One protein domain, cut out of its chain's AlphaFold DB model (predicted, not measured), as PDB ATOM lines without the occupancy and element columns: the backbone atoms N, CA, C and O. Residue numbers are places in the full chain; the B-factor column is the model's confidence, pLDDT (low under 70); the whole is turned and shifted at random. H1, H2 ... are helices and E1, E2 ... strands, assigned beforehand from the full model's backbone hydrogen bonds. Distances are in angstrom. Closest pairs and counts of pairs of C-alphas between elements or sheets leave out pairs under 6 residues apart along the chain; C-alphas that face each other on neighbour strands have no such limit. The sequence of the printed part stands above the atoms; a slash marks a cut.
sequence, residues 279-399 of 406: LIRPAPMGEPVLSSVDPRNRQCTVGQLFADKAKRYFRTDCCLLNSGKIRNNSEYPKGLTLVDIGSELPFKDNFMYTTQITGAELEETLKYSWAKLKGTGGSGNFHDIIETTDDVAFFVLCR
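What this domain is: This is residues 279 to 399 of the 406 residues of a protein of Lotharella globosa (UniProt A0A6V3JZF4). You find little regular structure here: helices H1 and H3 stand on either side of two tiny strands, E1 and E2, amid long loops, and residues 381 to 388 stick out. The 121 printed residues include H1, E1, H2, H3 and E2 in that order, 43 residues, mostly helix. The whole is compact, with a radius of gyration of the C-alphas of 15.3 A, spanning 47 by 32 by 29 A.

How they stand to each other: After residues 279 to 300, look at H1, residues 301 to 314, and E1, residues 320 to 322: their closest C-alphas, 307 and 321, are 6.1 A apart. H2, residues 338 to 344, and H3, residues 359 to 374, are each apart from H1. E2, residues 395 to 397, meets E1 only at a point; C-alphas 321 and 395 face each other at 4.9 A. The closest C-alphas of H3 and E2, 369 and 395, are 7.0 A apart. Every O i to N i+4 pair is within hydrogen-bond range in H1 and H2, 9 of 12 in H3.

Where its parts are: Find C-alpha 301 at (347.384, 553.981, 358.888); H1 runs 19.7 A. H3 runs 24.0 A to C-alpha 374 at (362.361, 542.609, 371.048).

The domain as a whole: The printed part has no cut. Links E1 to H2, H2 to H3 and H3 to E2 are long. Residues 348 to 350 and 370 to 399 have pLDDT under 70.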
ATOM      1  N   LEU A 279     342.839 557.127 344.242       86.88
ATOM      2  CA  LEU A 279     341.959 556.014 344.614       86.88
ATOM      3  C   LEU A 279     341.461 556.127 346.052       86.88
ATOM      4  O   LEU A 279     340.314 555.787 346.345       86.88
ATOM      5  N   ILE A 280     342.306 556.641 346.945       88.94
ATOM      6  CA  ILE A 280     341.956 556.885 348.342       88.94
ATOM      7  C   ILE A 280     342.120 558.371 348.615       88.94
ATOM      8  O   ILE A 280     343.189 558.932 348.400       88.94
ATOM      9  N   ARG A 281     341.053 559.010 349.098       90.75
ATOM     10  CA  ARG A 281     341.093 560.411 349.532       90.75
ATOM     11  C   ARG A 281     342.038 560.583 350.728       90.75
ATOM     12  O   ARG A 281     342.243 559.624 351.471       90.75
ATOM     13  N   PRO A 282     342.595 561.784 350.943       89.38
ATOM     14  CA  PRO A 282     343.348 562.058 352.160       89.38
ATOM     15  C   PRO A 282     342.490 561.814 353.405       89.38
ATOM     16  O   PRO A 282     341.256 561.878 353.341       89.38
ATOM     17  N   ALA A 283     343.159 561.549 354.527       86.69
ATOM     18  CA  ALA A 283     342.494 561.430 355.816       86.69
ATOM     19  C   ALA A 283     341.677 562.709 356.119       86.69
ATOM     20  O   ALA A 283     342.126 563.811 355.772       86.69
ATOM     21  N   PRO A 284     340.481 562.590 356.727       87.44
ATOM     22  CA  PRO A 284     339.703 563.738 357.176       87.44
ATOM     23  C   PRO A 284     340.513 564.674 358.077       87.44
ATOM     24  O   PRO A 284     341.439 564.264 358.776       87.44
ATOM     25  N   MET A 285     340.138 565.953 358.098       86.50
ATOM     26  CA  MET A 285     340.785 566.930 358.970       86.50
ATOM     27  C   MET A 285     340.643 566.511 360.442       86.50
ATOM     28  O   MET A 285     339.531 566.300 360.918       86.50
ATOM     29  N   GLY A 286     341.769 566.419 361.153       85.50
ATOM     30  CA  GLY A 286     341.823 565.973 362.549       85.50
ATOM     31  C   GLY A 286     342.128 564.482 362.732       85.50
ATOM     32  O   GLY A 286     342.417 564.071 363.853       85.50
ATOM     33  N   GLU A 287     342.132 563.687 361.659       86.25
ATOM     34  CA  GLU A 287     342.617 562.305 361.686       86.25
ATOM     35  C   GLU A 287     344.106 562.222 361.308       86.25
ATOM     36  O   GLU A 287     344.621 563.100 360.605       86.25
ATOM     37  N   PRO A 288     344.830 561.178 361.760       84.69
ATOM     38  CA  PRO A 288     346.211 560.970 361.351       84.69
ATOM     39  C   PRO A 288     346.323 560.818 359.832       84.69
ATOM     40  O   PRO A 288     345.504 560.150 359.197       84.69
ATOM     41  N   VAL A 289     347.372 561.403 359.252       92.75
ATOM     42  CA  VAL A 289     347.665 561.255 357.824       92.75
ATOM     43  C   VAL A 289     347.800 559.775 357.450       92.75
ATOM     44  O   VAL A 289     348.246 558.948 358.253       92.75
ATOM     45  N   LEU A 290     347.434 559.432 356.214       91.69
ATOM     46  CA  LEU A 290     347.775 558.131 355.651       91.69
ATOM     47  C   LEU A 290     349.303 558.013 355.611       91.69
ATOM     48  O   LEU A 290     349.974 558.808 354.964       91.69
ATOM     49  N   SER A 291     349.848 557.055 356.345       90.50
ATOM     50  CA  SER A 291     351.275 556.849 356.524       90.50
ATOM     51  C   SER A 291     351.574 555.361 356.557       90.50
ATOM     52  O   SER A 291     350.875 554.587 357.219       90.50
ATOM     53  N   SER A 292     352.629 554.977 355.852       85.81
ATOM     54  CA  SER A 292     353.273 553.668 355.942       85.81
ATOM     55  C   SER A 292     354.614 553.740 356.662       85.81
ATOM     56  O   SER A 292     355.399 552.802 356.576       85.81
ATOM     57  N   VAL A 293     354.907 554.845 357.357       83.38
ATOM     58  CA  VAL A 293     356.210 555.052 357.991       83.38
ATOM     59  C   VAL A 293     356.408 554.087 359.156       83.38
ATOM     60  O   VAL A 293     355.658 554.118 360.138       83.38
ATOM     61  N   ASP A 294     357.496 553.326 359.069       77.31
ATOM     62  CA  ASP A 294     357.954 552.350 360.056       77.31
ATOM     63  C   ASP A 294     356.935 551.224 360.349       77.31
ATOM     64  O   ASP A 294     356.575 550.972 361.502       77.31
ATOM     65  N   PRO A 295     356.450 550.509 359.313       71.19
ATOM     66  CA  PRO A 295     355.352 549.556 359.472       71.19
ATOM     67  C   PRO A 295     355.784 548.297 360.246       71.19
ATOM     68  O   PRO A 295     354.941 547.532 360.704       71.19
ATOM     69  N   ARG A 296     357.101 548.083 360.396       71.38
ATOM     70  CA  ARG A 296     357.717 546.930 361.070       71.38
ATOM     71  C   ARG A 296     357.823 547.067 362.578       71.38
ATOM     72  O   ARG A 296     358.108 546.076 363.231       71.38
ATOM     73  N   ASN A 297     357.676 548.270 363.121       70.19
ATOM     74  CA  ASN A 297     357.836 548.500 364.559       70.19
ATOM     75  C   ASN A 297     356.578 549.088 365.198       70.19
ATOM     76  O   ASN A 297     356.438 549.067 366.422       70.19
ATOM     77  N   ARG A 298     355.645 549.605 364.390       71.69
ATOM     78  CA  ARG A 298     354.400 550.203 364.865       71.69
ATOM     79  C   ARG A 298     353.264 550.032 363.865       71.69
ATOM     80  O   ARG A 298     353.475 549.860 362.668       71.69
ATOM     81  N   GLN A 299     352.044 550.165 364.377       76.25
ATOM     82  CA  GLN A 299     350.846 550.290 363.554       76.25
ATOM     83  C   GLN A 299     350.964 551.520 362.642       76.25
ATOM     84  O   GLN A 299     351.294 552.613 363.109       76.25
ATOM     85  N   CYS A 300     350.637 551.353 361.362       79.19
ATOM     86  CA  CYS A 300     350.575 552.439 360.389       79.19
ATOM     87  C   CYS A 300     349.173 552.529 359.764       79.19
ATOM     88  O   CYS A 300     348.457 551.529 359.644       79.19
ATOM     89  N   THR A 301     348.750 553.734 359.382       87.88
ATOM     90  CA  THR A 301     347.384 553.981 358.888       87.88
ATOM     91  C   THR A 301     347.156 553.416 357.489       87.88
ATOM     92  O   THR A 301     346.047 552.978 357.196       87.88
ATOM     93  N   VAL A 302     348.189 553.345 356.637       88.88
ATOM     94  CA  VAL A 302     348.102 552.674 355.323       88.88
ATOM     95  C   VAL A 302     347.888 551.171 355.490       88.88
ATOM     96  O   VAL A 302     347.011 550.599 354.845       88.88
ATOM     97  N   GLY A 303     348.628 550.531 356.397       86.56
ATOM     98  CA  GLY A 303     348.448 549.111 356.676       86.56
ATOM     99  C   GLY A 303     347.077 548.804 357.267       86.56
ATOM    100  O   GLY A 303     346.436 547.842 356.849       86.56
ATOM    101  N   GLN A 304     346.583 549.667 358.164       84.50
ATOM    102  CA  GLN A 304     345.229 549.548 358.712       84.50
ATOM    103  C   GLN A 304     344.179 549.695 357.626       84.50
ATOM    104  O   GLN A 304     343.281 548.869 357.527       84.50
ATOM    105  N   LEU A 305     344.321 550.699 356.766       87.38
ATOM    106  CA  LEU A 305     343.431 550.891 355.634       87.38
ATOM    107  C   LEU A 305     343.384 549.643 354.743       87.38
ATOM    108  O   LEU A 305     342.294 549.216 354.370       87.38
ATOM    109  N   PHE A 306     344.531 549.055 354.397       87.56
ATOM    110  CA  PHE A 306     344.579 547.852 353.563       87.56
ATOM    111  C   PHE A 306     343.929 546.650 354.252       87.56
ATOM    112  O   PHE A 306     343.085 545.998 353.639       87.56
ATOM    113  N   ALA A 307     344.236 546.405 355.529       85.06
ATOM    114  CA  ALA A 307     343.617 545.333 356.305       85.06
ATOM    115  C   ALA A 307     342.097 545.529 356.460       85.06
ATOM    116  O   ALA A 307     341.330 544.587 356.283       85.06
ATOM    117  N   ASP A 308     341.636 546.756 356.715       81.88
ATOM    118  CA  ASP A 308     340.216 547.103 356.826       81.88
ATOM    119  C   ASP A 308     339.486 546.893 355.496       81.88
ATOM    120  O   ASP A 308     338.362 546.384 355.464       81.88
ATOM    121  N   LYS A 309     340.113 547.288 354.381       83.69
ATOM    122  CA  LYS A 309     339.569 547.089 353.033       83.69
ATOM    123  C   LYS A 309     339.488 545.606 352.693       83.69
ATOM    124  O   LYS A 309     338.433 545.181 352.232       83.69
ATOM    125  N   ALA A 310     340.536 544.835 352.976       82.56
ATOM    126  CA  ALA A 310     340.549 543.387 352.796       82.56
ATOM    127  C   ALA A 310     339.469 542.708 353.652       82.56
ATOM    128  O   ALA A 310     338.646 541.970 353.117       82.56
ATOM    129  N   LYS A 311     339.385 543.042 354.947       80.88
ATOM    130  CA  LYS A 311     338.358 542.531 355.868       80.88
ATOM    131  C   LYS A 311     336.946 542.775 355.334       80.88
ATOM    132  O   LYS A 311     336.122 541.868 355.307       80.88
ATOM    133  N   ARG A 312     336.661 544.003 354.886       79.06
ATOM    134  CA  ARG A 312     335.349 544.364 354.320       79.06
ATOM    135  C   ARG A 312     335.065 543.647 353.006       79.06
ATOM    136  O   ARG A 312     333.932 543.229 352.798       79.06
ATOM    137  N   TYR A 313     336.067 543.534 352.138       78.19
ATOM    138  CA  TYR A 313     335.932 542.887 350.836       78.19
ATOM    139  C   TYR A 313     335.636 541.391 350.981       78.19
ATOM    140  O   TYR A 313     334.680 540.898 350.396       78.19
ATOM    141  N   PHE A 314     336.395 540.695 351.831       77.50
ATOM    142  CA  PHE A 314     336.237 539.258 352.067       77.50
ATOM    143  C   PHE A 314     335.194 538.902 353.134       77.50
ATOM    144  O   PHE A 314     334.912 537.723 353.332       77.50
ATOM    145  N   ARG A 315     334.621 539.899 353.823       75.50
ATOM    146  CA  ARG A 315     333.687 539.730 354.952       75.50
ATOM    147  C   ARG A 315     334.205 538.784 356.041       75.50
ATOM    148  O   ARG A 315     333.473 537.923 356.521       75.50
ATOM    149  N   THR A 316     335.461 538.952 356.429       79.50
ATOM    150  CA  THR A 316     336.070 538.187 357.523       79.50
ATOM    151  C   THR A 316     335.991 538.948 358.847       79.50
ATOM    152  O   THR A 316     335.818 540.168 358.871       79.50
ATOM    153  N   ASP A 317     336.155 538.242 359.967       78.94
ATOM    154  CA  ASP A 317     336.177 538.861 361.301       78.94
ATOM    155  C   ASP A 317     337.481 539.628 361.564       78.94
ATOM    156  O   ASP A 317     337.496 540.676 362.219       78.94
ATOM    157  N   CYS A 318     338.582 539.145 360.988       80.69
ATOM    158  CA  CYS A 318     339.897 539.766 361.053       80.69
ATOM    159  C   CYS A 318     340.627 539.692 359.706       80.69
ATOM    160  O   CYS A 318     340.320 538.871 358.841       80.69
ATOM    161  N   CYS A 319     341.630 540.551 359.547       82.56
ATOM    162  CA  CYS A 319     342.619 540.464 358.482       82.56
ATOM    163  C   CYS A 319     344.005 540.543 359.121       82.56
ATOM    164  O   CYS A 319     344.227 541.355 360.021       82.56
ATOM    165  N   LEU A 320     344.905 539.679 358.662       82.12
ATOM    166  CA  LEU A 320     346.301 539.648 359.057       82.12
ATOM    167  C   LEU A 320     347.139 540.040 357.837       82.12
ATOM    168  O   LEU A 320     347.296 539.252 356.908       82.12
ATOM    169  N   LEU A 321     347.675 541.262 357.838       78.69
ATOM    170  CA  LEU A 321     348.579 541.744 356.790       78.69
ATOM    171  C   LEU A 321     349.998 541.900 357.333       78.69
ATOM    172  O   LEU A 321     350.214 542.722 358.220       78.69
ATOM    173  N   ASN A 322     350.956 541.152 356.782       76.88
ATOM    174  CA  ASN A 322     352.367 541.272 357.154       76.88
ATOM    175  C   ASN A 322     352.937 542.643 356.729       76.88
ATOM    176  O   ASN A 322     352.923 542.980 355.547       76.88
ATOM    177  N   SER A 323     353.510 543.394 357.671       74.56
ATOM    178  CA  SER A 323     354.157 544.692 357.441       74.56
ATOM    179  C   SER A 323     355.290 544.662 356.416       74.56
ATOM    180  O   SER A 323     355.522 545.669 355.755       74.56
ATOM    181  N   GLY A 324     355.959 543.517 356.227       71.44
ATOM    182  CA  GLY A 324     356.981 543.331 355.195       71.44
ATOM    183  C   GLY A 324     356.444 543.545 353.776       71.44
ATOM    184  O   GLY A 324     357.211 543.910 352.883       71.44
ATOM    185  N   LYS A 325     355.121 543.407 353.579       77.00
ATOM    186  CA  LYS A 325     354.436 543.698 352.314       77.00
ATOM    187  C   LYS A 325     354.310 545.197 352.024       77.00
ATOM    188  O   LYS A 325     354.184 545.536 350.857       77.00
ATOM    189  N   ILE A 326     354.374 546.060 353.044       81.06
ATOM    190  CA  ILE A 326     354.238 547.523 352.939       81.06
ATOM    191  C   ILE A 326     355.637 548.142 352.852       81.06
ATOM    192  O   ILE A 326     356.464 547.955 353.749       81.06
ATOM    193  N   ARG A 327     355.941 548.847 351.759       77.81
ATOM    194  CA  ARG A 327     357.338 549.141 351.389       77.81
ATOM    195  C   ARG A 327     357.704 550.606 351.259       77.81
ATOM    196  O   ARG A 327     358.891 550.903 351.388       77.81
ATOM    197  N   ASN A 328     356.756 551.502 351.005       83.06
ATOM    198  CA  ASN A 328     357.121 552.833 350.526       83.06
ATOM    199  C   ASN A 328     357.570 553.788 351.643       83.06
ATOM    200  O   ASN A 328     358.166 554.822 351.353       83.06
ATOM    201  N   ASN A 329     357.307 553.447 352.913       81.19
ATOM    202  CA  ASN A 329     357.749 554.193 354.097       81.19
ATOM    203  C   ASN A 329     357.515 555.711 353.958       81.19
ATOM    204  O   ASN A 329     358.438 556.516 354.091       81.19
ATOM    205  N   SER A 330     356.283 556.083 353.616       87.38
ATOM    206  CA  SER A 330     355.912 557.415 353.135       87.38
ATOM    207  C   SER A 330     354.644 557.940 353.808       87.38
ATOM    208  O   SER A 330     353.856 557.184 354.380       87.38
ATOM    209  N   GLU A 331     354.443 559.255 353.728       92.56
ATOM    210  CA  GLU A 331     353.204 559.929 354.124       92.56
ATOM    211  C   GLU A 331     352.438 560.435 352.899       92.56
ATOM    212  O   GLU A 331     353.019 560.938 351.938       92.56
ATOM    213  N   TYR A 332     351.112 560.353 352.968       92.69
ATOM    214  CA  TYR A 332     350.193 560.611 351.864       92.69
ATOM    215  C   TYR A 332     349.152 561.678 352.241       92.69
ATOM    216  O   TYR A 332     347.953 561.392 352.323       92.69
ATOM    217  N   PRO A 333     349.566 562.944 352.450       91.88
ATOM    218  CA  PRO A 333     348.665 564.033 352.844       91.88
ATOM    219  C   PRO A 333     347.629 564.388 351.772       91.88
ATOM    220  O   PRO A 333     346.647 565.062 352.066       91.88
ATOM    221  N   LYS A 334     347.837 563.943 350.529       90.88
ATOM    222  CA  LYS A 334     346.907 564.132 349.407       90.88
ATOM    223  C   LYS A 334     346.076 562.882 349.098       90.88
ATOM    224  O   LYS A 334     345.287 562.916 348.160       90.88
ATOM    225  N   GLY A 335     346.214 561.821 349.897       92.44
ATOM    226  CA  GLY A 335     345.634 560.508 349.629       92.44
ATOM    227  C   GLY A 335     346.545 559.618 348.778       92.44
ATOM    228  O   GLY A 335     347.679 559.995 348.491       92.44
ATOM    229  N   LEU A 336     346.051 558.433 348.404       91.75
ATOM    230  CA  LEU A 336     346.801 557.424 347.644       91.75
ATOM    231  C   LEU A 336     346.315 557.361 346.197       91.75
ATOM    232  O   LEU A 336     345.119 557.175 345.938       91.75
ATOM    233  N   THR A 337     347.249 557.467 345.261       90.44
ATOM    234  CA  THR A 337     347.036 557.179 343.841       90.44
ATOM    235  C   THR A 337     347.217 555.692 343.527       90.44
ATOM    236  O   THR A 337     347.663 554.912 344.371       90.44
ATOM    237  N   LEU A 338     346.886 555.278 342.303       84.88
ATOM    238  CA  LEU A 338     347.167 553.917 341.836       84.88
ATOM    239  C   LEU A 338     348.669 553.585 341.893       84.88
ATOM    240  O   LEU A 338     349.035 552.497 342.338       84.88
ATOM    241  N   VAL A 339     349.537 554.527 341.506       83.88
ATOM    242  CA  VAL A 339     350.999 554.363 341.606       83.88
ATOM    243  C   VAL A 339     351.454 554.253 343.057       83.88
ATOM    244  O   VAL A 339     352.331 553.440 343.350       83.88
ATOM    245  N   ASP A 340     350.845 555.006 343.976       89.62
ATOM    246  CA  ASP A 340     351.185 554.911 345.399       89.62
ATOM    247  C   ASP A 340     350.849 553.527 345.962       89.62
ATOM    248  O   ASP A 340     351.676 552.934 346.648       89.62
ATOM    249  N   ILE A 341     349.677 552.970 345.626       88.75
ATOM    250  CA  ILE A 341     349.297 551.612 346.051       88.75
ATOM    251  C   ILE A 341     350.265 550.570 345.476       88.75
ATOM    252  O   ILE A 341     350.708 549.684 346.205       88.75
ATOM    253  N   GLY A 342     350.631 550.691 344.196       83.62
ATOM    254  CA  GLY A 342     351.622 549.809 343.573       83.62
ATOM    255  C   GLY A 342     353.016 549.926 344.203       83.62
ATOM    256  O   GLY A 342     353.712 548.925 344.337       83.62
ATOM    257  N   SER A 343     353.408 551.126 344.638       84.38
ATOM    258  CA  SER A 343     354.683 551.366 345.330       84.38
ATOM    259  C   SER A 343     354.678 550.812 346.755       84.38
ATOM    260  O   SER A 343     355.710 550.358 347.248       84.38
ATOM    261  N   GLU A 344     353.518 550.822 347.418       86.31
ATOM    262  CA  GLU A 344     353.359 550.242 348.750       86.31
ATOM    263  C   GLU A 344     353.367 548.724 348.748       86.31
ATOM    264  O   GLU A 344     353.973 548.132 349.638       86.31
ATOM    265  N   LEU A 345     352.735 548.112 347.747       86.75
ATOM    266  CA  LEU A 345     352.630 546.666 347.582       86.75
ATOM    267  C   LEU A 345     353.374 546.226 346.301       86.75
ATOM    268  O   LEU A 345     352.748 545.711 345.375       86.75
ATOM    269  N   PRO A 346     354.709 546.392 346.205       74.50
ATOM    270  CA  PRO A 346     355.451 546.222 344.948       74.50
ATOM    271  C   PRO A 346     355.694 544.755 344.570       74.50
ATOM    272  O   PRO A 346     356.314 544.458 343.545       74.50
ATOM    273  N   PHE A 347     355.268 543.818 345.417       73.50
ATOM    274  CA  PHE A 347     355.456 542.397 345.180       73.50
ATOM    275  C   PHE A 347     354.497 541.908 344.100       73.50
ATOM    276  O   PHE A 347     353.324 542.264 344.077       73.50
ATOM    277  N   LYS A 348     355.003 541.056 343.208       52.53
ATOM    278  CA  LYS A 348     354.196 540.474 342.128       52.53
ATOM    279  C   LYS A 348     353.128 539.511 342.659       52.53
ATOM    280  O   LYS A 348     352.089 539.367 342.032       52.53
ATOM    281  N   ASP A 349     353.354 538.968 343.857       60.22
ATOM    282  CA  ASP A 349     352.511 537.965 344.506       60.22
ATOM    283  C   ASP A 349     351.842 538.564 345.757       60.22
ATOM    284  O   ASP A 349     352.163 538.242 346.910       60.22
ATOM    285  N   ASN A 350     350.935 539.518 345.539       68.62
ATOM    286  CA  ASN A 350     350.064 540.068 346.585       68.62
ATOM    287  C   ASN A 350     348.736 539.307 346.639       68.62
ATOM    288  O   ASN A 350     347.663 539.897 346.525       68.62
ATOM    289  N   PHE A 351     348.810 537.988 346.789       71.12
ATOM    290  CA  PHE A 351     347.620 537.172 346.988       71.12
ATOM    291  C   PHE A 351     347.082 537.353 348.408       71.12
ATOM    292  O   PHE A 351     347.844 537.465 349.373       71.12
ATOM    293  N   MET A 352     345.758 537.389 348.528       76.19
ATOM    294  CA  MET A 352     345.051 537.332 349.802       76.19
ATOM    295  C   MET A 352     344.224 536.054 349.832       76.19
ATOM    296  O   MET A 352     343.573 535.720 348.846       76.19
ATOM    297  N   TYR A 353     344.241 535.372 350.972       76.75
ATOM    298  CA  TYR A 353     343.515 534.127 351.185       76.75
ATOM    299  C   TYR A 353     342.577 534.287 352.376       76.75
ATOM    300  O   TYR A 353     342.891 534.994 353.337       76.75
ATOM    301  N   THR A 354     341.437 533.608 352.319       78.69
ATOM    302  CA  THR A 354     340.517 533.474 353.446       78.69
ATOM    303  C   THR A 354     340.621 532.061 354.005       78.69
ATOM    304  O   THR A 354     340.732 531.088 353.265       78.69
ATOM    305  N   THR A 355     340.619 531.939 355.329       81.44
ATOM    306  CA  THR A 355     340.608 530.644 356.014       81.44
ATOM    307  C   THR A 355     339.949 530.788 357.381       81.44
ATOM    308  O   THR A 355     339.820 531.899 357.901       81.44
ATOM    309  N   GLN A 356     339.520 529.668 357.956       84.44
ATOM    310  CA  GLN A 356     339.055 529.607 359.335       84.44
ATOM    311  C   GLN A 356     340.235 529.265 360.244       84.44
ATOM    312  O   GLN A 356     340.967 528.315 359.981       84.44
ATOM    313  N   ILE A 357     340.389 530.039 361.314       82.62
ATOM    314  CA  ILE A 357     341.334 529.783 362.402       82.62
ATOM    315  C   ILE A 357     340.587 529.891 363.726       82.62
ATOM    316  O   ILE A 357     339.618 530.643 363.849       82.62
ATOM    317  N   THR A 358     341.034 529.148 364.725       89.31
ATOM    318  CA  THR A 358     340.541 529.274 366.095       89.31
ATOM    319  C   THR A 358     341.084 530.544 366.757       89.31
ATOM    320  O   THR A 358     342.132 531.072 366.373       89.31
ATOM    321  N   GLY A 359     340.404 531.030 367.802       85.00
ATOM    322  CA  GLY A 359     340.895 532.157 368.606       85.00
ATOM    323  C   GLY A 359     342.281 531.894 369.212       85.00
ATOM    324  O   GLY A 359     343.116 532.795 369.253       85.00
ATOM    325  N   ALA A 360     342.561 530.640 369.588       88.81
ATOM    326  CA  ALA A 360     343.856 530.221 370.117       88.81
ATOM    327  C   ALA A 360     344.984 530.328 369.074       88.81
ATOM    328  O   ALA A 360     346.036 530.891 369.372       88.81
ATOM    329  N   GLU A 361     344.757 529.854 367.843       85.75
ATOM    330  CA  GLU A 361     345.727 529.971 366.742       85.75
ATOM    331  C   GLU A 361     345.979 531.436 366.365       85.75
ATOM    332  O   GLU A 361     347.120 531.837 366.106       85.75
ATOM    333  N   LEU A 362     344.928 532.264 366.374       80.44
ATOM    334  CA  LEU A 362     345.059 533.705 366.169       80.44
ATOM    335  C   LEU A 362     345.915 534.341 367.273       80.44
ATOM    336  O   LEU A 362     346.849 535.085 366.977       80.44
ATOM    337  N   GLU A 363     345.635 534.039 368.540       80.81
ATOM    338  CA  GLU A 363     346.396 534.566 369.674       80.81
ATOM    339  C   GLU A 363     347.874 534.146 369.613       80.81
ATOM    340  O   GLU A 363     348.762 534.975 369.831       80.81
ATOM    341  N   GLU A 364     348.157 532.885 369.279       84.31
ATOM    342  CA  GLU A 364     349.521 532.378 369.107       84.31
ATOM    343  C   GLU A 364     350.254 533.092 367.965       84.31
ATOM    344  O   GLU A 364     351.388 533.549 368.145       84.31
ATOM    345  N   THR A 365     349.583 533.287 366.829       80.31
ATOM    346  CA  THR A 365     350.128 534.014 365.673       80.31
ATOM    347  C   THR A 365     350.518 535.449 366.048       80.31
ATOM    348  O   THR A 365     351.590 535.938 365.675       80.31
ATOM    349  N   LEU A 366     349.683 536.129 366.838       76.75
ATOM    350  CA  LEU A 366     349.951 537.488 367.318       76.75
ATOM    351  C   LEU A 366     351.085 537.532 368.346       76.75
ATOM    352  O   LEU A 366     351.939 538.419 368.284       76.75
ATOM    353  N   LYS A 367     351.148 536.555 369.259       78.31
ATOM    354  CA  LYS A 367     352.263 536.419 370.208       78.31
ATOM    355  C   LYS A 367     353.587 536.195 369.485       78.31
ATOM    356  O   LYS A 367     354.572 536.847 369.831       78.31
ATOM    357  N   TYR A 368     353.610 535.328 368.473       78.38
ATOM    358  CA  TYR A 368     354.792 535.088 367.645       78.38
ATOM    359  C   TYR A 368     355.257 536.375 366.947       78.38
ATOM    360  O   TYR A 368     356.437 536.731 367.016       78.38
ATOM    361  N   SER A 369     354.315 537.117 366.355       70.19
ATOM    362  CA  SER A 369     354.558 538.417 365.720       70.19
ATOM    363  C   SER A 369     355.195 539.429 366.687       70.19
ATOM    364  O   SER A 369     356.233 540.019 366.385       70.19
ATOM    365  N   TRP A 370     354.642 539.577 367.898       64.81
ATOM    366  CA  TRP A 370     355.157 540.513 368.902       64.81
ATOM    367  C   TRP A 370     356.440 540.063 369.603       64.81
ATOM    368  O   TRP A 370     357.208 540.911 370.046       64.81
ATOM    369  N   ALA A 371     356.716 538.765 369.731       65.50
ATOM    370  CA  ALA A 371     357.949 538.298 370.370       65.50
ATOM    371  C   ALA A 371     359.200 538.711 369.573       65.50
ATOM    372  O   ALA A 371     360.235 539.040 370.159       65.50
ATOM    373  N   LYS A 372     359.087 538.781 368.241       60.53
ATOM    374  CA  LYS A 372     360.169 539.197 367.336       60.53
ATOM    375  C   LYS A 372     360.453 540.707 367.337       60.53
ATOM    376  O   LYS A 372     361.495 541.109 366.839       60.53
ATOM    377  N   LEU A 373     359.611 541.538 367.964       51.88
ATOM    378  CA  LEU A 373     359.889 542.972 368.166       51.88
ATOM    379  C   LEU A 373     361.118 543.251 369.025       51.88
ATOM    380  O   LEU A 373     361.738 544.305 368.915       51.88
ATOM    381  N   LYS A 374     361.405 542.351 369.967       45.50
ATOM    382  CA  LYS A 374     362.361 542.609 371.048       45.50
ATOM    383  C   LYS A 374     363.778 542.124 370.745       45.50
ATOM    384  O   LYS A 374     364.637 542.227 371.616       45.50
ATOM    385  N   GLY A 375     364.043 541.633 369.534       37.91
ATOM    386  CA  GLY A 375     365.343 541.094 369.147       37.91
ATOM    387  C   GLY A 375     365.756 541.549 367.755       37.91
ATOM    388  O   GLY A 375     365.216 541.048 366.783       37.91
ATOM    389  N   THR A 376     366.722 542.475 367.723       33.81
ATOM    390  CA  THR A 376     367.711 542.746 366.658       33.81
ATOM    391  C   THR A 376     367.223 542.842 365.208       33.81
ATOM    392  O   THR A 376     366.658 541.912 364.642       33.81
ATOM    393  N   GLY A 377     367.587 543.954 364.559       36.03
ATOM    394  CA  GLY A 377     367.556 544.082 363.104       36.03
ATOM    395  C   GLY A 377     368.169 542.871 362.392       36.03
ATOM    396  O   GLY A 377     369.020 542.175 362.949       36.03
ATOM    397  N   GLY A 378     367.678 542.637 361.174       42.06
ATOM    398  CA  GLY A 378     367.887 541.420 360.392       42.06
ATOM    399  C   GLY A 378     369.273 540.790 360.535       42.06
ATOM    400  O   GLY A 378     370.292 541.414 360.258       42.06
ATOM    401  N   SER A 379     369.291 539.532 360.963       29.72
ATOM    402  CA  SER A 379     370.369 538.582 360.696       29.72
ATOM    403  C   SER A 379     369.850 537.162 360.935       29.72
ATOM    404  O   SER A 379     369.059 536.925 361.849       29.72
ATOM    405  N   GLY A 380     370.233 536.258 360.032       29.16
ATOM    406  CA  GLY A 380     369.716 534.899 359.933       29.16
ATOM    407  C   GLY A 380     370.425 533.846 360.792       29.16
ATOM    408  O   GLY A 380     371.282 534.147 361.622       29.16
ATOM    409  N   ASN A 381     370.061 532.601 360.460       23.33
ATOM    410  CA  ASN A 381     370.511 531.279 360.930       23.33
ATOM    411  C   ASN A 381     369.758 530.689 362.143       23.33
ATOM    412  O   ASN A 381     370.016 531.064 363.282       23.33
ATOM    413  N   PHE A 382     368.871 529.704 361.912       24.83
ATOM    414  CA  PHE A 382     369.205 528.262 361.942       24.83
ATOM    415  C   PHE A 382     368.023 527.367 361.468       24.83
ATOM    416  O   PHE A 382     366.862 527.686 361.706       24.83
ATOM    417  N   HIS A 383     368.393 526.278 360.777       23.97
ATOM    418  CA  HIS A 383     367.654 525.181 360.103       23.97
ATOM    419  C   HIS A 383     366.652 524.410 361.002       23.97
ATOM    420  O   HIS A 383     366.854 524.388 362.210       23.97
ATOM    421  N   ASP A 384     365.579 523.725 360.576       23.56
ATOM    422  CA  ASP A 384     365.030 523.252 359.291       23.56
ATOM    423  C   ASP A 384     363.506 523.534 359.251       23.56
ATOM    424  O   ASP A 384     362.871 523.552 360.304       23.56
ATOM    425  N   ILE A 385     362.944 523.674 358.039       23.92
ATOM    426  CA  ILE A 385     361.530 523.876 357.614       23.92
ATOM    427  C   ILE A 385     361.413 525.151 356.753       23.92
ATOM    428  O   ILE A 385     361.235 526.259 357.242       23.92
ATOM    429  N   ILE A 386     361.537 524.913 355.441       23.67
ATOM    430  CA  ILE A 386     361.065 525.683 354.274       23.67
ATOM    431  C   ILE A 386     361.398 527.186 354.278       23.67
ATOM    432  O   ILE A 386     360.691 528.023 354.834       23.67
ATOM    433  N   GLU A 387     362.467 527.511 353.548       24.67
ATOM    434  CA  GLU A 387     362.884 528.858 353.158       24.67
ATOM    435  C   GLU A 387     361.733 529.684 352.554       24.67
ATOM    436  O   GLU A 387     361.300 529.441 351.429       24.67
ATOM    437  N   THR A 388     361.331 530.749 353.249       26.08
ATOM    438  CA  THR A 388     361.093 532.046 352.602       26.08
ATOM    439  C   THR A 388     361.769 533.140 353.431       26.08
ATOM    440  O   THR A 388     361.784 533.118 354.659       26.08
ATOM    441  N   THR A 389     362.434 534.036 352.719       28.70
ATOM    442  CA  THR A 389     363.424 535.026 353.156       28.70
ATOM    443  C   THR A 389     362.940 536.010 354.230       28.70
ATOM    444  O   THR A 389     361.864 536.581 354.094       28.70
ATOM    445  N   ASP A 390     363.791 536.248 355.233       35.75
ATOM    446  CA  ASP A 390     363.979 537.483 356.019       35.75
ATOM    447  C   ASP A 390     362.851 538.539 356.013       35.75
ATOM    448  O   ASP A 390     363.005 539.604 355.423       35.75
ATOM    449  N   ASP A 391     361.754 538.337 356.749       37.69
ATOM    450  CA  ASP A 391     360.893 539.458 357.154       37.69
ATOM    451  C   ASP A 391     360.134 539.132 358.454       37.69
ATOM    452  O   ASP A 391     359.429 538.131 358.586       37.69
ATOM    453  N   VAL A 392     360.290 540.007 359.449       35.69
ATOM    454  CA  VAL A 392     359.551 539.986 360.716       35.69
ATOM    455  C   VAL A 392     358.063 540.180 360.410       35.69
ATOM    456  O   VAL A 392     357.659 541.239 359.933       35.69
ATOM    457  N   ALA A 393     357.237 539.160 360.664       41.47
ATOM    458  CA  ALA A 393     355.798 539.254 360.449       41.47
ATOM    459  C   ALA A 393     355.185 540.179 361.502       41.47
ATOM    460  O   ALA A 393     355.075 539.809 362.666       41.47
ATOM    461  N   PHE A 394     354.789 541.377 361.091       48.97
ATOM    462  CA  PHE A 394     353.964 542.280 361.888       48.97
ATOM    463  C   PHE A 394     352.586 542.322 361.272       48.97
ATOM    464  O   PHE A 394     352.480 542.706 360.113       48.97
ATOM    465  N   PHE A 395     351.551 541.927 362.001       52.34
ATOM    466  CA  PHE A 395     350.204 541.949 361.449       52.34
ATOM    467  C   PHE A 395     349.492 543.243 361.799       52.34
ATOM    468  O   PHE A 395     349.332 543.586 362.970       52.34
ATOM    469  N   VAL A 396     349.018 543.943 360.775       49.69
ATOM    470  CA  VAL A 396     348.041 545.004 360.980       49.69
ATOM    471  C   VAL A 396     346.674 544.355 361.180       49.69
ATOM    472  O   VAL A 396     346.072 543.854 360.235       49.69
ATOM    473  N   LEU A 397     346.202 544.362 362.425       46.66
ATOM    474  CA  LEU A 397     344.878 543.881 362.807       46.66
ATOM    475  C   LEU A 397     343.830 544.982 362.659       46.66
ATOM    476  O   LEU A 397     343.983 546.078 363.204       46.66
ATOM    477  N   CYS A 398     342.704 544.645 362.039       42.50
ATOM    478  CA  CYS A 398     341.456 545.359 362.282       42.50
ATOM    479  C   CYS A 398     340.733 544.696 363.465       42.50
ATOM    480  O   CYS A 398     340.611 543.471 363.489       42.50
ATOM    481  N   ARG A 399     340.258 545.485 364.443       35.75
ATOM    482  CA  ARG A 399     339.539 544.975 365.629       35.75
ATOM    483  C   ARG A 399     338.371 544.060 365.234       35.75
ATOM    484  O   ARG A 399     337.626 544.365 364.297       35.75
TER     485      ARG A 399